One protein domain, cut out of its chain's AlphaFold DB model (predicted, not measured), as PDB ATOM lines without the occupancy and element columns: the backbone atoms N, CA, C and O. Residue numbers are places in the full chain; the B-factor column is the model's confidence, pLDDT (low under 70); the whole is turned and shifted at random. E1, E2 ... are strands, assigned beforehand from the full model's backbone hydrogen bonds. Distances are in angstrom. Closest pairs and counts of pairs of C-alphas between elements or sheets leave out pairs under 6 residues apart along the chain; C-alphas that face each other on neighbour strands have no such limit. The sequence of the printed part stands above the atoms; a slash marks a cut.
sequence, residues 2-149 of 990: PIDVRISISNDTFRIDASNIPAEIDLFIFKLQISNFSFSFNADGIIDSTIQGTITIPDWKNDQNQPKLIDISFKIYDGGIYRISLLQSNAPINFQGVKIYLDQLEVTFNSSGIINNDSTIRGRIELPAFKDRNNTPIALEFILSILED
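Overview. This is residues 2 to 149 of the 990 residues of an uncharacterized protein of Candidatus Brocadia fulgida (UniProt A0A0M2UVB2). The domain is one long, twisted sheet with no helix over either face, its antiparallel strands running to and fro side by side from E1 at one end of the long axis to E10 at the other. E2, E3, E4, E8 and E9 bend sharply, and the three-residue E7 fills in beside the first part of E8, while E6 is beside its later part. The 148 printed residues have no named helix and ten named strands, E1 to E10 in order along the chain, in an all strand class; the sheet is branched at E8. The whole is loose and elongated, with a radius of gyration of the C-alphas of 18.6 A and spans of 64 by 40 by 27 A.

Arrangement. E1, residues 4 to 10, and E2, residues 13 to 27, form a hairpin, with N 6 and O 17 2.8 A apart, within hydrogen-bond range. E2 bends by 84 degrees at residue 20. On the other side of E2 is E3, residues 30 to 42, at 166 degrees between directions, with N 25 and O 32 2.8 A apart. E4, residues 45 to 61, is the next neighbour, with N 38 and O 50 2.7 A apart. E5, residues 67 to 77, follows, with N 74 and O 51 2.7 A apart, and then E6, residues 81 to 86, with N 75 and O 83 2.8 A apart. E1 to E6 are a meander, each strand the antiparallel neighbour of the one before; E7, residues 93 to 95, E8, residues 98 to 110, E9, residues 119 to 131, and E10, residues 137 to 147, are a second. E6 and E7 lie on one side of E8, with N 84 and O 107 2.8 A apart and N 93 and O 100 2.8 A apart; E9 lies on the other side, with N 101 and O 124 2.8 A apart. E9 and E10 form a hairpin, with N 125 and O 140 2.8 A apart. The closest C-alphas of E4 and E7, those of Lys 61 and Asn 94, are 5.0 A apart. E1 and E10 are apart.

Along the chain. E1 begins at C-alpha 4, (-41.039, 29.682, -15.436). E4, the longest strand with 17 residues, runs 39.8 A from C-alpha 45 at (-65.345, 27.909, -11.442). E2 measures 32.5 A, E3 33.1 A, E5 30.9 A, E8 32.1 A and E9 31.0 A. E10, 31.3 A long, ends at C-alpha 147, (-64.321, 30.113, 15.365).

Size, cuts and confidence. The two C-alphas farthest apart, those of Asp 12 and Arg 133, are 64.4 A apart. The printed part has no cut, and no link is long. Mean pLDDT of the printed part is 84.3; residues 22, 89 to 90, 116 to 118 and 133 are under 70.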
ATOM      1  N   PRO A   2     -34.967  32.859 -14.157       73.00
ATOM      2  CA  PRO A   2     -36.135  33.318 -14.910       73.00
ATOM      3  C   PRO A   2     -37.415  32.725 -14.300       73.00
ATOM      4  O   PRO A   2     -37.392  31.588 -13.828       73.00
ATOM      5  N   ILE A   3     -38.505  33.499 -14.296       80.00
ATOM      6  CA  ILE A   3     -39.836  33.006 -13.914       80.00
ATOM      7  C   ILE A   3     -40.244  31.964 -14.962       80.00
ATOM      8  O   ILE A   3     -40.256  32.285 -16.152       80.00
ATOM      9  N   ASP A   4     -40.546  30.737 -14.541       82.56
ATOM     10  CA  ASP A   4     -41.039  29.682 -15.436       82.56
ATOM     11  C   ASP A   4     -42.561  29.628 -15.311       82.56
ATOM     12  O   ASP A   4     -43.069  29.408 -14.213       82.56
ATOM     13  N   VAL A   5     -43.277  29.879 -16.410       85.19
ATOM     14  CA  VAL A   5     -44.745  29.863 -16.475       85.19
ATOM     15  C   VAL A   5     -45.175  28.864 -17.541       85.19
ATOM     16  O   VAL A   5     -44.840  29.015 -18.717       85.19
ATOM     17  N   ARG A   6     -45.965  27.870 -17.145       86.25
ATOM     18  CA  ARG A   6     -46.581  26.879 -18.027       86.25
ATOM     19  C   ARG A   6     -48.089  27.031 -17.995       86.25
ATOM     20  O   ARG A   6     -48.693  27.127 -16.934       86.25
ATOM     21  N   ILE A   7     -48.692  27.024 -19.176       86.31
ATOM     22  CA  ILE A   7     -50.143  27.041 -19.342       86.31
ATOM     23  C   ILE A   7     -50.517  25.779 -20.113       86.31
ATOM     24  O   ILE A   7     -49.954  25.522 -21.178       86.31
ATOM     25  N   SER A   8     -51.438  24.984 -19.575       87.62
ATOM     26  CA  SER A   8     -51.948  23.769 -20.210       87.62
ATOM     27  C   SER A   8     -53.476  23.765 -20.230       87.62
ATOM     28  O   SER A   8     -54.130  24.370 -19.381       87.62
ATOM     29  N   ILE A   9     -54.047  23.128 -21.254       86.12
ATOM     30  CA  ILE A   9     -55.494  23.033 -21.462       86.12
ATOM     31  C   ILE A   9     -55.822  21.563 -21.717       86.12
ATOM     32  O   ILE A   9     -55.228  20.952 -22.605       86.12
ATOM     33  N   SER A  10     -56.741  20.994 -20.942       83.06
ATOM     34  CA  SER A  10     -57.180  19.600 -21.075       83.06
ATOM     35  C   SER A  10     -58.628  19.465 -20.610       83.06
ATOM     36  O   SER A  10     -58.936  19.892 -19.505       83.06
ATOM     37  N   ASN A  11     -59.503  18.854 -21.420       76.69
ATOM     38  CA  ASN A  11     -60.908  18.559 -21.079       76.69
ATOM     39  C   ASN A  11     -61.645  19.741 -20.406       76.69
ATOM     40  O   ASN A  11     -62.069  19.632 -19.257       76.69
ATOM     41  N   ASP A  12     -61.725  20.888 -21.090       80.62
ATOM     42  CA  ASP A  12     -62.345  22.140 -20.607       80.62
ATOM     43  C   ASP A  12     -61.751  22.744 -19.317       80.62
ATOM     44  O   ASP A  12     -62.289  23.703 -18.764       80.62
ATOM     45  N   THR A  13     -60.596  22.244 -18.868       84.31
ATOM     46  CA  THR A  13     -59.829  22.791 -17.742       84.31
ATOM     47  C   THR A  13     -58.620  23.572 -18.244       84.31
ATOM     48  O   THR A  13     -57.783  23.042 -18.980       84.31
ATOM     49  N   PHE A  14     -58.499  24.823 -17.809       87.38
ATOM     50  CA  PHE A  14     -57.313  25.658 -17.982       87.38
ATOM     51  C   PHE A  14     -56.455  25.562 -16.725       87.38
ATOM     52  O   PHE A  14     -56.960  25.784 -15.627       87.38
ATOM     53  N   ARG A  15     -55.162  25.264 -16.872       88.88
ATOM     54  CA  ARG A  15     -54.196  25.212 -15.770       88.88
ATOM     55  C   ARG A  15     -53.012  26.135 -16.044       88.88
ATOM     56  O   ARG A  15     -52.462  26.136 -17.144       88.88
ATOM     57  N   ILE A  16     -52.625  26.912 -15.038       88.81
ATOM     58  CA  ILE A  16     -51.489  27.833 -15.041       88.81
ATOM     59  C   ILE A  16     -50.579  27.444 -13.877       88.81
ATOM     60  O   ILE A  16     -50.990  27.539 -12.726       88.81
ATOM     61  N   ASP A  17     -49.351  27.039 -14.174       88.19
ATOM     62  CA  ASP A  17     -48.310  26.746 -13.192       88.19
ATOM     63  C   ASP A  17     -47.169  27.758 -13.365       88.19
ATOM     64  O   ASP A  17     -46.634  27.911 -14.462       88.19
ATOM     65  N   ALA A  18     -46.778  28.448 -12.300       86.12
ATOM     66  CA  ALA A  18     -45.658  29.376 -12.285       86.12
ATOM     67  C   ALA A  18     -44.715  29.077 -11.115       86.12
ATOM     68  O   ALA A  18     -45.152  28.844  -9.988       86.12
ATOM     69  N   SER A  19     -43.411  29.115 -11.377       85.25
ATOM     70  CA  SER A  19     -42.357  28.886 -10.385       85.25
ATOM     71  C   SER A  19     -41.242  29.927 -10.502       85.25
ATOM     72  O   SER A  19     -41.121  30.616 -11.520       85.25
ATOM     73  N   ASN A  20     -40.424  30.051  -9.452       81.50
ATOM     74  CA  ASN A  20     -39.359  31.059  -9.326       81.50
ATOM     75  C   ASN A  20     -39.869  32.509  -9.363       81.50
ATOM     76  O   ASN A  20     -39.235  33.380  -9.963       81.50
ATOM     77  N   ILE A  21     -41.015  32.778  -8.742       80.06
ATOM     78  CA  ILE A  21     -41.624  34.111  -8.735       80.06
ATOM     79  C   ILE A  21     -40.872  35.003  -7.730       80.06
ATOM     80  O   ILE A  21     -40.791  34.667  -6.556       80.06
ATOM     81  N   PRO A  22     -40.311  36.155  -8.130       69.00
ATOM     82  CA  PRO A  22     -39.637  37.071  -7.214       69.00
ATOM     83  C   PRO A  22     -40.625  38.115  -6.665       69.00
ATOM     84  O   PRO A  22     -40.381  39.315  -6.774       69.00
ATOM     85  N   ALA A  23     -41.781  37.682  -6.152       75.00
ATOM     86  CA  ALA A  23     -42.811  38.582  -5.632       75.00
ATOM     87  C   ALA A  23     -42.778  38.601  -4.100       75.00
ATOM     88  O   ALA A  23     -43.165  37.626  -3.458       75.00
ATOM     89  N   GLU A  24     -42.335  39.724  -3.532       79.56
ATOM     90  CA  GLU A  24     -42.452  40.039  -2.105       79.56
ATOM     91  C   GLU A  24     -43.569  41.074  -1.926       79.56
ATOM     92  O   GLU A  24     -43.578  42.121  -2.578       79.56
ATOM     93  N   ILE A  25     -44.527  40.767  -1.058       80.94
ATOM     94  CA  ILE A  25     -45.637  41.637  -0.687       80.94
ATOM     95  C   ILE A  25     -45.424  42.029   0.772       80.94
ATOM     96  O   ILE A  25     -45.443  41.176   1.661       80.94
ATOM     97  N   ASP A  26     -45.222  43.320   1.012       79.75
ATOM     98  CA  ASP A  26     -45.126  43.867   2.362       79.75
ATOM     99  C   ASP A  26     -46.543  44.143   2.879       79.75
ATOM    100  O   ASP A  26     -47.241  45.040   2.392       79.75
ATOM    101  N   LEU A  27     -47.009  43.315   3.812       72.06
ATOM    102  CA  LEU A  27     -48.276  43.496   4.507       72.06
ATOM    103  C   LEU A  27     -47.937  44.000   5.908       72.06
ATOM    104  O   LEU A  27     -47.017  43.511   6.542       72.06
ATOM    105  N   PHE A  28     -48.679  44.984   6.411       72.50
ATOM    106  CA  PHE A  28     -48.344  45.781   7.606       72.50
ATOM    107  C   PHE A  28     -47.738  45.020   8.811       72.50
ATOM    108  O   PHE A  28     -46.925  45.575   9.544       72.50
ATOM    109  N   ILE A  29     -48.136  43.762   9.021       76.25
ATOM    110  CA  ILE A  29     -47.692  42.891  10.118       76.25
ATOM    111  C   ILE A  29     -46.718  41.768   9.699       76.25
ATOM    112  O   ILE A  29     -46.095  41.166  10.572       76.25
ATOM    113  N   PHE A  30     -46.572  41.465   8.404       83.25
ATOM    114  CA  PHE A  30     -45.681  40.421   7.893       83.25
ATOM    115  C   PHE A  30     -45.339  40.594   6.404       83.25
ATOM    116  O   PHE A  30     -46.132  41.083   5.605       83.25
ATOM    117  N   LYS A  31     -44.175  40.098   5.997       86.50
ATOM    118  CA  LYS A  31     -43.757  40.035   4.591       86.50
ATOM    119  C   LYS A  31     -44.099  38.673   4.008       86.50
ATOM    120  O   LYS A  31     -43.760  37.662   4.619       86.50
ATOM    121  N   LEU A  32     -44.748  38.642   2.847       84.62
ATOM    122  CA  LEU A  32     -45.091  37.423   2.114       84.62
ATOM    123  C   LEU A  32     -44.260  37.332   0.836       84.62
ATOM    124  O   LEU A  32     -44.391  38.181  -0.041       84.62
ATOM    125  N   GLN A  33     -43.460  36.283   0.691       88.31
ATOM    126  CA  GLN A  33     -42.719  35.994  -0.531       88.31
ATOM    127  C   GLN A  33     -43.316  34.770  -1.229       88.31
ATOM    128  O   GLN A  33     -43.235  33.655  -0.718       88.31
ATOM    129  N   ILE A  34     -43.899  34.955  -2.413       85.06
ATOM    130  CA  ILE A  34     -44.505  33.867  -3.194       85.06
ATOM    131  C   ILE A  34     -43.412  33.178  -4.005       85.06
ATOM    132  O   ILE A  34     -42.732  33.835  -4.779       85.06
ATOM    133  N   SER A  35     -43.259  31.863  -3.861       86.44
ATOM    134  CA  SER A  35     -42.273  31.072  -4.611       86.44
ATOM    135  C   SER A  35     -42.885  30.441  -5.858       86.44
ATOM    136  O   SER A  35     -42.322  30.556  -6.950       86.44
ATOM    137  N   ASN A  36     -44.062  29.826  -5.699       88.44
ATOM    138  CA  ASN A  36     -44.774  29.103  -6.750       88.44
ATOM    139  C   ASN A  36     -46.275  29.418  -6.692       88.44
ATOM    140  O   ASN A  36     -46.822  29.620  -5.608       88.44
ATOM    141  N   PHE A  37     -46.967  29.378  -7.828       87.88
ATOM    142  CA  PHE A  37     -48.419  29.219  -7.839       87.88
ATOM    143  C   PHE A  37     -48.869  28.250  -8.928       87.88
ATOM    144  O   PHE A  37     -48.313  28.216 -10.018       87.88
ATOM    145  N   SER A  38     -49.910  27.487  -8.632       88.69
ATOM    146  CA  SER A  38     -50.647  26.619  -9.541       88.69
ATOM    147  C   SER A  38     -52.114  27.003  -9.440       88.69
ATOM    148  O   SER A  38     -52.654  27.085  -8.338       88.69
ATOM    149  N   PHE A  39     -52.770  27.233 -10.567       90.06
ATOM    150  CA  PHE A  39     -54.170  27.629 -10.617       90.06
ATOM    151  C   PHE A  39     -54.872  26.892 -11.751       90.06
ATOM    152  O   PHE A  39     -54.397  26.918 -12.885       90.06
ATOM    153  N   SER A  40     -55.995  26.241 -11.464       89.06
ATOM    154  CA  SER A  40     -56.791  25.513 -12.449       89.06
ATOM    155  C   SER A  40     -58.277  25.830 -12.323       89.06
ATOM    156  O   SER A  40     -58.799  25.948 -11.214       89.06
ATOM    157  N   PHE A  41     -58.954  26.004 -13.457       88.38
ATOM    158  CA  PHE A  41     -60.353  26.429 -13.526       88.38
ATOM    159  C   PHE A  41     -61.027  25.949 -14.819       88.38
ATOM    160  O   PHE A  41     -60.354  25.676 -15.816       88.38
ATOM    161  N   ASN A  42     -62.355  25.866 -14.805       89.00
ATOM    162  CA  ASN A  42     -63.194  25.569 -15.969       89.00
ATOM    163  C   ASN A  42     -64.368  26.567 -16.051       89.00
ATOM    164  O   ASN A  42     -64.353  27.612 -15.399       89.00
ATOM    165  N   ALA A  43     -65.378  26.267 -16.875       83.62
ATOM    166  CA  ALA A  43     -66.576  27.099 -17.009       83.62
ATOM    167  C   ALA A  43     -67.418  27.200 -15.719       83.62
ATOM    168  O   ALA A  43     -68.157  28.170 -15.567       83.62
ATOM    169  N   ASP A  44     -67.288  26.231 -14.809       82.12
ATOM    170  CA  ASP A  44     -68.060  26.147 -13.566       82.12
ATOM    171  C   ASP A  44     -67.368  26.832 -12.377       82.12
ATOM    172  O   ASP A  44     -68.019  27.064 -11.364       82.12
ATOM    173  N   GLY A  45     -66.080  27.188 -12.486       84.00
ATOM    174  CA  GLY A  45     -65.345  27.909 -11.442       84.00
ATOM    175  C   GLY A  45     -63.895  27.450 -11.262       84.00
ATOM    176  O   GLY A  45     -63.279  26.859 -12.153       84.00
ATOM    177  N   ILE A  46     -63.323  27.761 -10.093       85.38
ATOM    178  CA  ILE A  46     -61.970  27.336  -9.695       85.38
ATOM    179  C   ILE A  46     -62.003  25.851  -9.315       85.38
ATOM    180  O   ILE A  46     -62.744  25.468  -8.414       85.38
ATOM    181  N   ILE A  47     -61.171  25.028  -9.961       85.75
ATOM    182  CA  ILE A  47     -61.055  23.586  -9.681       85.75
ATOM    183  C   ILE A  47     -60.038  23.331  -8.562       85.75
ATOM    184  O   ILE A  47     -60.325  22.621  -7.604       85.75
ATOM    185  N   ASP A  48     -58.843  23.907  -8.677       86.06
ATOM    186  CA  ASP A  48     -57.793  23.821  -7.658       86.06
ATOM    187  C   ASP A  48     -56.892  25.043  -7.765       86.06
ATOM    188  O   ASP A  48     -56.578  25.514  -8.863       86.06
ATOM    189  N   SER A  49     -56.435  25.539  -6.624       88.94
ATOM    190  CA  SER A  49     -55.398  26.553  -6.581       88.94
ATOM    191  C   SER A  49     -54.470  26.315  -5.402       88.94
ATOM    192  O   SER A  49     -54.887  25.956  -4.303       88.94
ATOM    193  N   THR A  50     -53.182  26.485  -5.653       88.62
ATOM    194  CA  THR A  50     -52.123  26.295  -4.672       88.62
ATOM    195  C   THR A  50     -51.067  27.360  -4.909       88.62
ATOM    196  O   THR A  50     -50.390  27.352  -5.930       88.62
ATOM    197  N   ILE A  51     -50.918  28.282  -3.969       89.12
ATOM    198  CA  ILE A  51     -49.872  29.304  -3.939       89.12
ATOM    199  C   ILE A  51     -48.938  28.946  -2.786       89.12
ATOM    200  O   ILE A  51     -49.388  28.815  -1.658       89.12
ATOM    201  N   GLN A  52     -47.649  28.773  -3.042       90.94
ATOM    202  CA  GLN A  52     -46.658  28.445  -2.016       90.94
ATOM    203  C   GLN A  52     -45.696  29.610  -1.828       90.94
ATOM    204  O   GLN A  52     -45.258  30.228  -2.803       90.94
ATOM    205  N   GLY A  53     -45.334  29.895  -0.584       89.00
ATOM    206  CA  GLY A  53     -44.443  30.997  -0.256       89.00
ATOM    207  C   GLY A  53     -43.938  30.958   1.177       89.00
ATOM    208  O   GLY A  53     -44.263  30.052   1.935       89.00
ATOM    209  N   THR A  54     -43.156  31.966   1.546       89.19
ATOM    210  CA  THR A  54     -42.683  32.171   2.917       89.19
ATOM    211  C   THR A  54     -43.296  33.428   3.518       89.19
ATOM    212  O   THR A  54     -43.419  34.456   2.851       89.19
ATOM    213  N   ILE A  55     -43.667  33.357   4.793       88.44
ATOM    214  CA  ILE A  55     -44.029  34.512   5.614       88.44
ATOM    215  C   ILE A  55     -42.869  34.847   6.551       88.44
ATOM    216  O   ILE A  55     -42.276  33.957   7.157       88.44
ATOM    217  N   THR A  56     -42.573  36.138   6.699       86.94
ATOM    218  CA  THR A  56     -41.640  36.667   7.704       86.94
ATOM    219  C   THR A  56     -42.343  37.689   8.586       86.94
ATOM    220  O   THR A  56     -42.897  38.662   8.075       86.94
ATOM    221  N   ILE A  57     -42.273  37.516   9.906       86.25
ATOM    222  CA  ILE A  57     -42.786  38.485  10.886       86.25
ATOM    223  C   ILE A  57     -41.587  39.199  11.535       86.25
ATOM    224  O   ILE A  57     -40.666  38.507  11.968       86.25
ATOM    225  N   PRO A  58     -41.559  40.547  11.621       82.50
ATOM    226  CA  PRO A  58     -40.372  41.302  12.047       82.50
ATOM    227  C   PRO A  58     -39.741  40.863  13.380       82.50
ATOM    228  O   PRO A  58     -38.516  40.826  13.494       82.50
ATOM    229  N   ASP A  59     -40.560  40.499  14.370       84.62
ATOM    230  CA  ASP A  59     -40.091  40.118  15.711       84.62
ATOM    231  C   ASP A  59     -39.823  38.615  15.876       84.62
ATOM    232  O   ASP A  59     -39.356  38.178  16.930       84.62
ATOM    233  N   TRP A  60     -40.122  37.807  14.859       89.12
ATOM    234  CA  TRP A  60     -39.968  36.357  14.909       89.12
ATOM    235  C   TRP A  60     -38.606  35.974  14.357       89.12
ATOM    236  O   TRP A  60     -38.298  36.225  13.190       89.12
ATOM    237  N   LYS A  61     -37.770  35.367  15.204       88.94
ATOM    238  CA  LYS A  61     -36.376  35.071  14.865       88.94
ATOM    239  C   LYS A  61     -36.067  33.582  14.906       88.94
ATOM    240  O   LYS A  61     -36.724  32.828  15.611       88.94
ATOM    241  N   ASN A  62     -35.061  33.147  14.155       86.50
ATOM    242  CA  ASN A  62     -34.481  31.810  14.290       86.50
ATOM    243  C   ASN A  62     -33.466  31.767  15.455       86.50
ATOM    244  O   ASN A  62     -33.202  32.780  16.105       86.50
ATOM    245  N   ASP A  63     -32.869  30.604  15.725       83.00
ATOM    246  CA  ASP A  63     -31.846  30.441  16.780       83.00
ATOM    247  C   ASP A  63     -30.564  31.259  16.538       83.00
ATOM    248  O   ASP A  63     -29.800  31.517  17.464       83.00
ATOM    249  N   GLN A  64     -30.349  31.733  15.309       85.38
ATOM    250  CA  GLN A  64     -29.239  32.612  14.934       85.38
ATOM    251  C   GLN A  64     -29.608  34.106  15.025       85.38
ATOM    252  O   GLN A  64     -28.849  34.955  14.557       85.38
ATOM    253  N   ASN A  65     -30.755  34.446  15.633       83.38
ATOM    254  CA  ASN A  65     -31.253  35.817  15.808       83.38
ATOM    255  C   ASN A  65     -31.519  36.562  14.476       83.38
ATOM    256  O   ASN A  65     -31.525  37.795  14.442       83.38
ATOM    257  N   GLN A  66     -31.757  35.827  13.386       87.31
ATOM    258  CA  GLN A  66     -32.173  36.346  12.076       87.31
ATOM    259  C   GLN A  66     -33.694  36.209  11.888       87.31
ATOM    260  O   GLN A  66     -34.288  35.361  12.556       87.31
ATOM    261  N   PRO A  67     -34.337  36.982  10.988       86.31
ATOM    262  CA  PRO A  67     -35.768  36.844  10.704       86.31
ATOM    263  C   PRO A  67     -36.145  35.407  10.327       86.31
ATOM    264  O   PRO A  67     -35.472  34.769   9.514       86.31
ATOM    265  N   LYS A  68     -37.213  34.883  10.931       89.00
ATOM    266  CA  LYS A  68     -37.681  33.516  10.700       89.00
ATOM    267  C   LYS A  68     -38.612  33.464   9.490       89.00
ATOM    268  O   LYS A  68     -39.665  34.097   9.492       89.00
ATOM    269  N   LEU A  69     -38.225  32.663   8.500       88.19
ATOM    270  CA  LEU A  69     -39.057  32.299   7.354       88.19
ATOM    271  C   LEU A  69     -39.998  31.147   7.741       88.19
ATOM    272  O   LEU A  69     -39.551  30.170   8.350       88.19
ATOM    273  N   ILE A  70     -41.279  31.276   7.397       88.31
ATOM    274  CA  ILE A  70     -42.329  30.278   7.640       88.31
ATOM    275  C   ILE A  70     -42.947  29.878   6.308       88.31
ATOM    276  O   ILE A  70     -43.632  30.687   5.684       88.31
ATOM    277  N   ASP A  71     -42.722  28.635   5.891       89.75
ATOM    278  CA  ASP A  71     -43.278  28.099   4.648       89.75
ATOM    279  C   ASP A  71     -44.790  27.863   4.767       89.75
ATOM    280  O   ASP A  71     -45.251  27.082   5.604       89.75
ATOM    281  N   ILE A  72     -45.566  28.510   3.900       90.12
ATOM    282  CA  ILE A  72     -47.024  28.412   3.856       90.12
ATOM    283  C   ILE A  72     -47.541  28.069   2.458       90.12
ATOM    284  O   ILE A  72     -46.949  28.404   1.431       90.12
ATOM    285  N   SER A  73     -48.706  27.435   2.438       90.25
ATOM    286  CA  SER A  73     -49.541  27.215   1.271       90.25
ATOM    287  C   SER A  73     -50.813  28.036   1.415       90.25
ATOM    288  O   SER A  73     -51.454  28.035   2.459       90.25
ATOM    289  N   PHE A  74     -51.217  28.705   0.350       88.06
ATOM    290  CA  PHE A  74     -52.454  29.451   0.250       88.06
ATOM    291  C   PHE A  74     -53.306  28.852  -0.867       88.06
ATOM    292  O   PHE A  74     -52.849  28.721  -2.003       88.06
ATOM    293  N   LYS A  75     -54.538  28.471  -0.544       89.31
ATOM    294  CA  LYS A  75     -55.526  27.953  -1.488       89.31
ATOM    295  C   LYS A  75     -56.702  28.910  -1.596       89.31
ATOM    296  O   LYS A  75     -57.165  29.469  -0.605       89.31
ATOM    297  N   ILE A  76     -57.186  29.079  -2.812       88.19
ATOM    298  CA  ILE A  76     -58.376  29.840  -3.185       88.19
ATOM    299  C   ILE A  76     -59.403  28.841  -3.712       88.19
ATOM    300  O   ILE A  76     -59.121  28.076  -4.638       88.19
ATOM    301  N   TYR A  77     -60.592  28.861  -3.140       84.56
ATOM    302  CA  TYR A  77     -61.720  28.061  -3.589       84.56
ATOM    303  C   TYR A  77     -62.738  28.946  -4.300       84.56
ATOM    304  O   TYR A  77     -62.714  30.178  -4.190       84.56
ATOM    305  N   ASP A  78     -63.649  28.307  -5.027       78.94
ATOM    306  CA  ASP A  78     -64.767  29.012  -5.635       78.94
ATOM    307  C   ASP A  78     -65.676  29.662  -4.568       78.94
ATOM    308  O   ASP A  78     -65.748  29.214  -3.421       78.94
ATOM    309  N   GLY A  79     -66.327  30.773  -4.920       78.75
ATOM    310  CA  GLY A  79     -67.171  31.539  -3.990       78.75
ATOM    311  C   GLY A  79     -66.428  32.479  -3.025       78.75
ATOM    312  O   GLY A  79     -67.038  32.987  -2.086       78.75
ATOM    313  N   GLY A  80     -65.136  32.758  -3.249       82.19
ATOM    314  CA  GLY A  80     -64.374  33.750  -2.469       82.19
ATOM    315  C   GLY A  80     -63.910  33.254  -1.098       82.19
ATOM    316  O   GLY A  80     -63.801  34.045  -0.160       82.19
ATOM    317  N   ILE A  81     -63.667  31.946  -0.983       85.81
ATOM    318  CA  ILE A  81     -63.131  31.294   0.213       85.81
ATOM    319  C   ILE A  81     -61.625  31.095   0.035       85.81
ATOM    320  O   ILE A  81     -61.158  30.629  -1.004       85.81
ATOM    321  N   TYR A  82     -60.862  31.417   1.069       87.56
ATOM    322  CA  TYR A  82     -59.409  31.356   1.098       87.56
ATOM    323  C   TYR A  82     -58.957  30.486   2.265       87.56
ATOM    324  O   TYR A  82     -59.544  30.557   3.340       87.56
ATOM    325  N   ARG A  83     -57.901  29.692   2.082       88.88
ATOM    326  CA  ARG A  83     -57.286  28.884   3.140       88.88
ATOM    327  C   ARG A  83     -55.780  29.078   3.159       88.88
ATOM    328  O   ARG A  83     -55.127  28.919   2.133       88.88
ATOM    329  N   ILE A  84     -55.233  29.391   4.324       88.56
ATOM    330  CA  ILE A  84     -53.793  29.404   4.597       88.56
ATOM    331  C   ILE A  84     -53.461  28.128   5.368       88.56
ATOM    332  O   ILE A  84     -54.161  27.814   6.325       88.56
ATOM    333  N   SER A  85     -52.396  27.431   4.982       89.38
ATOM    334  CA  SER A  85     -51.901  26.220   5.637       89.38
ATOM    335  C   SER A  85     -50.377  26.260   5.791       89.38
ATOM    336  O   SER A  85     -49.685  26.817   4.941       89.38
ATOM    337  N   LEU A  86     -49.826  25.649   6.837       89.44
ATOM    338  CA  LEU A  86     -48.383  25.409   6.970       89.44
ATOM    339  C   LEU A  86     -47.926  24.325   5.972       89.44
ATOM    340  O   LEU A  86     -48.611  23.315   5.828       89.44
ATOM    341  N   LEU A  87     -46.790  24.502   5.285       82.62
ATOM    342  CA  LEU A  87     -46.268  23.489   4.345       82.62
ATOM    343  C   LEU A  87     -45.502  22.351   5.035       82.62
ATOM    344  O   LEU A  87     -45.542  21.216   4.570       82.62
ATOM    345  N   GLN A  88     -44.791  22.659   6.119       77.88
ATOM    346  CA  GLN A  88     -43.988  21.714   6.895       77.88
ATOM    347  C   GLN A  88     -43.850  22.208   8.339       77.88
ATOM    348  O   GLN A  88     -43.869  23.419   8.576       77.88
ATOM    349  N   SER A  89     -43.689  21.291   9.301       65.50
ATOM    350  CA  SER A  89     -43.342  21.671  10.678       65.50
ATOM    351  C   SER A  89     -42.006  22.422  10.661       65.50
ATOM    352  O   SER A  89     -41.010  21.952  10.105       65.50
ATOM    353  N   ASN A  90     -42.004  23.639  11.205       69.62
ATOM    354  CA  ASN A  90     -40.884  24.567  11.093       69.62
ATOM    355  C   ASN A  90     -40.013  24.546  12.361       69.62
ATOM    356  O   ASN A  90     -40.512  24.442  13.477       69.62
ATOM    357  N   ALA A  91     -38.695  24.741  12.197       79.31
ATOM    358  CA  ALA A  91     -37.764  24.988  13.314       79.31
ATOM    359  C   ALA A  91     -38.245  26.142  14.231       79.31
ATOM    360  O   ALA A  91     -38.957  27.022  13.732       79.31
ATOM    361  N   PRO A  92     -37.831  26.198  15.514       85.56
ATOM    362  CA  PRO A  92     -38.420  27.096  16.506       85.56
ATOM    363  C   PRO A  92     -38.367  28.569  16.104       85.56
ATOM    364  O   PRO A  92     -37.391  29.061  15.529       85.56
ATOM    365  N   ILE A  93     -39.440  29.270  16.450       89.19
ATOM    366  CA  ILE A  93     -39.559  30.720  16.430       89.19
ATOM    367  C   ILE A  93     -39.164  31.227  17.815       89.19
ATOM    368  O   ILE A  93     -39.813  30.917  18.809       89.19
ATOM    369  N   ASN A  94     -38.117  32.038  17.878       87.12
ATOM    370  CA  ASN A  94     -37.739  32.772  19.074       87.12
ATOM    371  C   ASN A  94     -38.459  34.121  19.093       87.12
ATOM    372  O   ASN A  94     -38.221  34.968  18.226       87.12
ATOM    373  N   PHE A  95     -39.289  34.339  20.110       86.06
ATOM    374  CA  PHE A  95     -39.956  35.610  20.376       86.06
ATOM    375  C   PHE A  95     -39.739  36.014  21.837       86.06
ATOM    376  O   PHE A  95     -40.231  35.364  22.752       86.06
ATOM    377  N   GLN A  96     -38.962  37.077  22.068       82.62
ATOM    378  CA  GLN A  96     -38.670  37.612  23.412       82.62
ATOM    379  C   GLN A  96     -38.185  36.560  24.440       82.62
ATOM    380  O   GLN A  96     -38.483  36.647  25.627       82.62
ATOM    381  N   GLY A  97     -37.416  35.563  23.987       79.44
ATOM    382  CA  GLY A  97     -36.897  34.477  24.830       79.44
ATOM    383  C   GLY A  97     -37.828  33.270  24.967       79.44
ATOM    384  O   GLY A  97     -37.409  32.258  25.517       79.44
ATOM    385  N   VAL A  98     -39.048  33.339  24.435       86.94
ATOM    386  CA  VAL A  98     -39.973  32.209  24.317       86.94
ATOM    387  C   VAL A  98     -39.709  31.481  23.003       86.94
ATOM    388  O   VAL A  98     -39.656  32.121  21.947       86.94
ATOM    389  N   LYS A  99     -39.555  30.155  23.056       89.19
ATOM    390  CA  LYS A  99     -39.460  29.318  21.855       89.19
ATOM    391  C   LYS A  99     -40.837  28.787  21.503       89.19
ATOM    392  O   LYS A  99     -41.494  28.190  22.345       89.19
ATOM    393  N   ILE A 100     -41.259  28.988  20.265       90.25
ATOM    394  CA  ILE A 100     -42.547  28.529  19.748       90.25
ATOM    395  C   ILE A 100     -42.273  27.606  18.566       90.25
ATOM    396  O   ILE A 100     -41.622  27.999  17.600       90.25
ATOM    397  N   TYR A 101     -42.777  26.385  18.625       89.75
ATOM    398  CA  TYR A 101     -42.752  25.428  17.529       89.75
ATOM    399  C   TYR A 101     -44.176  25.325  16.998       89.75
ATOM    400  O   TYR A 101     -45.099  25.106  17.777       89.75
ATOM    401  N   LEU A 102     -44.358  25.526  15.696       89.31
ATOM    402  CA  LEU A 102     -45.658  25.418  15.040       89.31
ATOM    403  C   LEU A 102     -45.692  24.118  14.246       89.31
ATOM    404  O   LEU A 102     -44.919  23.953  13.301       89.31
ATOM    405  N   ASP A 103     -46.601  23.232  14.629       89.31
ATOM    406  CA  ASP A 103     -46.802  21.937  13.978       89.31
ATOM    407  C   ASP A 103     -47.890  22.029  12.911       89.31
ATOM    408  O   ASP A 103     -47.782  21.424  11.847       89.31
ATOM    409  N   GLN A 104     -48.920  22.837  13.175       89.69
ATOM    410  CA  GLN A 104     -50.019  23.087  12.254       89.69
ATOM    411  C   GLN A 104     -50.460  24.547  12.340       89.69
ATOM    412  O   GLN A 104     -50.574  25.132  13.417       89.69
ATOM    413  N   LEU A 105     -50.747  25.126  11.183       89.62
ATOM    414  CA  LEU A 105     -51.433  26.400  11.035       89.62
ATOM    415  C   LEU A 105     -52.397  26.204   9.876       89.62
ATOM    416  O   LEU A 105     -51.936  25.976   8.765       89.62
ATOM    417  N   GLU A 106     -53.695  26.272  10.123       89.25
ATOM    418  CA  GLU A 106     -54.728  26.230   9.097       89.25
ATOM    419  C   GLU A 106     -55.763  27.311   9.400       89.25
ATOM    420  O   GLU A 106     -56.313  27.353  10.492       89.25
ATOM    421  N   VAL A 107     -56.010  28.227   8.465       87.69
ATOM    422  CA  VAL A 107     -56.987  29.312   8.644       87.69
ATOM    423  C   VAL A 107     -57.798  29.462   7.370       87.69
ATOM    424  O   VAL A 107     -57.229  29.730   6.314       87.69
ATOM    425  N   THR A 108     -59.119  29.312   7.466       88.19
ATOM    426  CA  THR A 108     -60.054  29.477   6.343       88.19
ATOM    427  C   THR A 108     -60.904  30.737   6.535       88.19
ATOM    428  O   THR A 108     -61.426  30.973   7.617       88.19
ATOM    429  N   PHE A 109     -61.047  31.577   5.508       87.94
ATOM    430  CA  PHE A 109     -61.756  32.861   5.600       87.94
ATOM    431  C   PHE A 109     -62.362  33.308   4.257       87.94
ATOM    432  O   PHE A 109     -61.934  32.863   3.196       87.94
ATOM    433  N   ASN A 110     -63.358  34.196   4.288       87.62
ATOM    434  CA  ASN A 110     -63.921  34.919   3.139       87.62
ATOM    435  C   ASN A 110     -63.962  36.431   3.429       87.62
ATOM    436  O   ASN A 110     -63.353  36.929   4.374       87.62
ATOM    437  N   SER A 111     -64.707  37.176   2.610       81.81
ATOM    438  CA  SER A 111     -64.949  38.612   2.782       81.81
ATOM    439  C   SER A 111     -65.701  38.991   4.065       81.81
ATOM    440  O   SER A 111     -65.599  40.141   4.488       81.81
ATOM    441  N   SER A 112     -66.440  38.065   4.679       79.75
ATOM    442  CA  SER A 112     -67.190  38.285   5.924       79.75
ATOM    443  C   SER A 112     -66.380  37.960   7.182       79.75
ATOM    444  O   SER A 112     -66.767  38.384   8.268       79.75
ATOM    445  N   GLY A 113     -65.259  37.246   7.055       80.94
ATOM    446  CA  GLY A 113     -64.414  36.841   8.176       80.94
ATOM    447  C   GLY A 113     -63.946  35.395   8.058       80.94
ATOM    448  O   GLY A 113     -63.881  34.833   6.967       80.94
ATOM    449  N   ILE A 114     -63.584  34.797   9.190       81.81
ATOM    450  CA  ILE A 114     -63.169  33.393   9.272       81.81
ATOM    451  C   ILE A 114     -64.397  32.505   9.057       81.81
ATOM    452  O   ILE A 114     -65.452  32.759   9.629       81.81
ATOM    453  N   ILE A 115     -64.257  31.485   8.214       74.62
ATOM    454  CA  ILE A 115     -65.311  30.518   7.899       74.62
ATOM    455  C   ILE A 115     -64.848  29.157   8.409       74.62
ATOM    456  O   ILE A 115     -63.668  28.833   8.276       74.62
ATOM    457  N   ASN A 116     -65.790  28.334   8.869       65.25
ATOM    458  CA  ASN A 116     -65.570  26.997   9.424       65.25
ATOM    459  C   ASN A 116     -64.890  26.976  10.799       65.25
ATOM    460  O   ASN A 116     -63.935  27.697  11.075       65.25
ATOM    461  N   ASN A 117     -65.317  26.009  11.613       65.00
ATOM    462  CA  ASN A 117     -64.700  25.648  12.894       65.00
ATOM    463  C   ASN A 117     -63.359  24.896  12.738       65.00
ATOM    464  O   ASN A 117     -62.852  24.342  13.709       65.00
ATOM    465  N   ASP A 118     -62.785  24.873  11.530       64.50
ATOM    466  CA  ASP A 118     -61.575  24.112  11.191       64.50
ATOM    467  C   ASP A 118     -60.303  24.979  11.198       64.50
ATOM    468  O   ASP A 118     -59.211  24.487  10.912       64.50
ATOM    469  N   SER A 119     -60.418  26.279  11.499       85.62
ATOM    470  CA  SER A 119     -59.244  27.149  11.601       85.62
ATOM    471  C   SER A 119     -58.501  26.854  12.903       85.62
ATOM    472  O   SER A 119     -58.974  27.200  13.985       85.62
ATOM    473  N   THR A 120     -57.346  26.200  12.816       89.06
ATOM    474  CA  THR A 120     -56.591  25.697  13.966       89.06
ATOM    475  C   THR A 120     -55.109  26.049  13.873       89.06
ATOM    476  O   THR A 120     -54.480  25.971  12.818       89.06
ATOM    477  N   ILE A 121     -54.531  26.437  15.006       90.75
ATOM    478  CA  ILE A 121     -53.091  26.622  15.180       90.75
ATOM    479  C   ILE A 121     -52.649  25.679  16.291       90.75
ATOM    480  O   ILE A 121     -53.097  25.822  17.427       90.75
ATOM    481  N   ARG A 122     -51.775  24.725  15.972       93.12
ATOM    482  CA  ARG A 122     -51.225  23.762  16.927       93.12
ATOM    483  C   ARG A 122     -49.716  23.892  16.999       93.12
ATOM    484  O   ARG A 122     -49.040  24.042  15.978       93.12
ATOM    485  N   GLY A 123     -49.190  23.792  18.207       92.50
ATOM    486  CA  GLY A 123     -47.758  23.804  18.417       92.50
ATOM    487  C   GLY A 123     -47.376  23.555  19.862       92.50
ATOM    488  O   GLY A 123     -48.208  23.202  20.696       92.50
ATOM    489  N   ARG A 124     -46.106  23.809  20.164       92.12
ATOM    490  CA  ARG A 124     -45.568  23.787  21.525       92.12
ATOM    491  C   ARG A 124     -44.788  25.059  21.835       92.12
ATOM    492  O   ARG A 124     -44.146  25.636  20.958       92.12
ATOM    493  N   ILE A 125     -44.837  25.490  23.087       90.31
ATOM    494  CA  ILE A 125     -44.167  26.685  23.596       90.31
ATOM    495  C   ILE A 125     -43.229  26.269  24.725       90.31
ATOM    496  O   ILE A 125     -43.660  25.636  25.681       90.31
ATOM    497  N   GLU A 126     -41.964  26.664  24.659       88.31
ATOM    498  CA  GLU A 126     -41.029  26.518  25.773       88.31
ATOM    499  C   GLU A 126     -40.796  27.885  26.413       88.31
ATOM    500  O   GLU A 126     -40.371  28.852  25.766       88.31
ATOM    501  N   LEU A 127     -41.077  27.959  27.711       83.06
ATOM    502  CA  LEU A 127     -40.920  29.161  28.515       83.06
ATOM    503  C   LEU A 127     -39.690  28.997  29.423       83.06
ATOM    504  O   LEU A 127     -39.701  28.127  30.290       83.06
ATOM    505  N   PRO A 128     -38.652  29.850  29.318       76.88
ATOM    506  CA  PRO A 128     -37.422  29.693  30.106       76.88
ATOM    507  C   PRO A 128     -37.613  29.719  31.629       76.88
ATOM    508  O   PRO A 128     -36.750  29.241  32.365       76.88
ATOM    509  N   ALA A 129     -38.709  30.328  32.092       77.75
ATOM    510  CA  ALA A 129     -39.047  30.461  33.505       77.75
ATOM    511  C   ALA A 129     -39.607  29.169  34.121       77.75
ATOM    512  O   ALA A 129     -39.521  29.011  35.334       77.75
ATOM    513  N   PHE A 130     -40.156  28.259  33.309       78.19
ATOM    514  CA  PHE A 130     -40.759  27.016  33.781       78.19
ATOM    515  C   PHE A 130     -39.851  25.853  33.433       78.19
ATOM    516  O   PHE A 130     -39.583  25.590  32.261       78.19
ATOM    517  N   LYS A 131     -39.352  25.182  34.465       74.81
ATOM    518  CA  LYS A 131     -38.403  24.091  34.323       74.81
ATOM    519  C   LYS A 131     -38.826  22.903  35.166       74.81
ATOM    520  O   LYS A 131     -39.425  23.087  36.222       74.81
ATOM    521  N   ASP A 132     -38.503  21.712  34.690       70.44
ATOM    522  CA  ASP A 132     -38.697  20.469  35.422       70.44
ATOM    523  C   ASP A 132     -37.730  20.378  36.620       70.44
ATOM    524  O   ASP A 132     -36.868  21.239  36.848       70.44
ATOM    525  N   ARG A 133     -37.836  19.286  37.384       66.06
ATOM    526  CA  ARG A 133     -36.947  19.005  38.527       66.06
ATOM    527  C   ARG A 133     -35.469  18.859  38.138       66.06
ATOM    528  O   ARG A 133     -34.604  19.006  38.998       66.06
ATOM    529  N   ASN A 134     -35.175  18.619  36.860       72.50
ATOM    530  CA  ASN A 134     -33.829  18.519  36.298       72.50
ATOM    531  C   ASN A 134     -33.336  19.855  35.708       72.50
ATOM    532  O   ASN A 134     -32.264  19.898  35.102       72.50
ATOM    533  N   ASN A 135     -34.070  20.957  35.928       72.69
ATOM    534  CA  ASN A 135     -33.769  22.302  35.432       72.69
ATOM    535  C   ASN A 135     -33.830  22.415  33.887       72.69
ATOM    536  O   ASN A 135     -33.199  23.305  33.300       72.69
ATOM    537  N   THR A 136     -34.623  21.558  33.240       77.50
ATOM    538  CA  THR A 136     -34.932  21.552  31.800       77.50
ATOM    539  C   THR A 136     -36.210  22.349  31.533       77.50
ATOM    540  O   THR A 136     -37.180  22.152  32.256       77.50
ATOM    541  N   PRO A 137     -36.271  23.241  30.527       76.69
ATOM    542  CA  PRO A 137     -37.504  23.952  30.183       76.69
ATOM    543  C   PRO A 137     -38.673  23.002  29.884       76.69
ATOM    544  O   PRO A 137     -38.512  22.052  29.121       76.69
ATOM    545  N   ILE A 138     -39.845  23.278  30.457       81.69
ATOM    546  CA  ILE A 138     -41.059  22.488  30.217       81.69
ATOM    547  C   ILE A 138     -41.749  22.995  28.946       81.69
ATOM    548  O   ILE A 138     -41.943  24.204  28.772       81.69
ATOM    549  N   ALA A 139     -42.134  22.067  28.069       84.50
ATOM    550  CA  ALA A 139     -42.913  22.361  26.874       84.50
ATOM    551  C   ALA A 139     -44.421  22.408  27.187       84.50
ATOM    552  O   ALA A 139     -44.973  21.534  27.855       84.50
ATOM    553  N   LEU A 140     -45.075  23.449  26.678       90.19
ATOM    554  CA  LEU A 140     -46.517  23.665  26.701       90.19
ATOM    555  C   LEU A 140     -47.083  23.383  25.317       90.19
ATOM    556  O   LEU A 140     -46.905  24.193  24.409       90.19
ATOM    557  N   GLU A 141     -47.776  22.270  25.145       93.25
ATOM    558  CA  GLU A 141     -48.542  22.021  23.931       93.25
ATOM    559  C   GLU A 141     -49.791  22.896  23.932       93.25
ATOM    560  O   GLU A 141     -50.473  23.021  24.949       93.25
ATOM    561  N   PHE A 142     -50.091  23.524  22.800       94.06
ATOM    562  CA  PHE A 142     -51.281  24.345  22.659       94.06
ATOM    563  C   PHE A 142     -52.023  24.068  21.356       94.06
ATOM    564  O   PHE A 142     -51.429  23.754  20.320       94.06
ATOM    565  N   ILE A 143     -53.338  24.249  21.413       94.06
ATOM    566  CA  ILE A 143     -54.244  24.279  20.271       94.06
ATOM    567  C   ILE A 143     -55.076  25.553  20.394       94.06
ATOM    568  O   ILE A 143     -55.793  25.745  21.372       94.06
ATOM    569  N   LEU A 144     -54.977  26.439  19.409       92.88
ATOM    570  CA  LEU A 144     -55.854  27.593  19.250       92.88
ATOM    571  C   LEU A 144     -56.814  27.313  18.095       92.88
ATOM    572  O   LEU A 144     -56.407  27.313  16.934       92.88
ATOM    573  N   SER A 145     -58.084  27.123  18.416       90.44
ATOM    574  CA  SER A 145     -59.176  27.041  17.451       90.44
ATOM    575  C   SER A 145     -59.799  28.420  17.285       90.44
ATOM    576  O   SER A 145     -60.190  29.062  18.264       90.44
ATOM    577  N   ILE A 146     -59.891  28.885  16.047       87.69
ATOM    578  CA  ILE A 146     -60.514  30.157  15.699       87.69
ATOM    579  C   ILE A 146     -61.880  29.848  15.093       87.69
ATOM    580  O   ILE A 146     -61.981  29.107  14.118       87.69
ATOM    581  N   LEU A 147     -62.929  30.388  15.704       84.06
ATOM    582  CA  LEU A 147     -64.321  30.113  15.365       84.06
ATOM    583  C   LEU A 147     -64.913  31.316  14.623       84.06
ATOM    584  O   LEU A 147     -64.396  32.428  14.725       84.06
ATOM    585  N   GLU A 148     -66.027  31.113  13.917       82.62
ATOM    586  CA  GLU A 148     -66.733  32.202  13.220       82.62
ATOM    587  C   GLU A 148     -67.142  33.335  14.186       82.62
ATOM    588  O   GLU A 148     -67.064  34.514  13.841       82.62
ATOM    589  N   ASP A 149     -67.510  32.989  15.425       83.75
ATOM    590  CA  ASP A 149     -67.975  33.919  16.457       83.75
ATOM    591  C   ASP A 149     -67.132  33.903  17.752       83.75
ATOM    592  O   ASP A 149     -67.613  34.301  18.821       83.75
TER     593      ASP A 149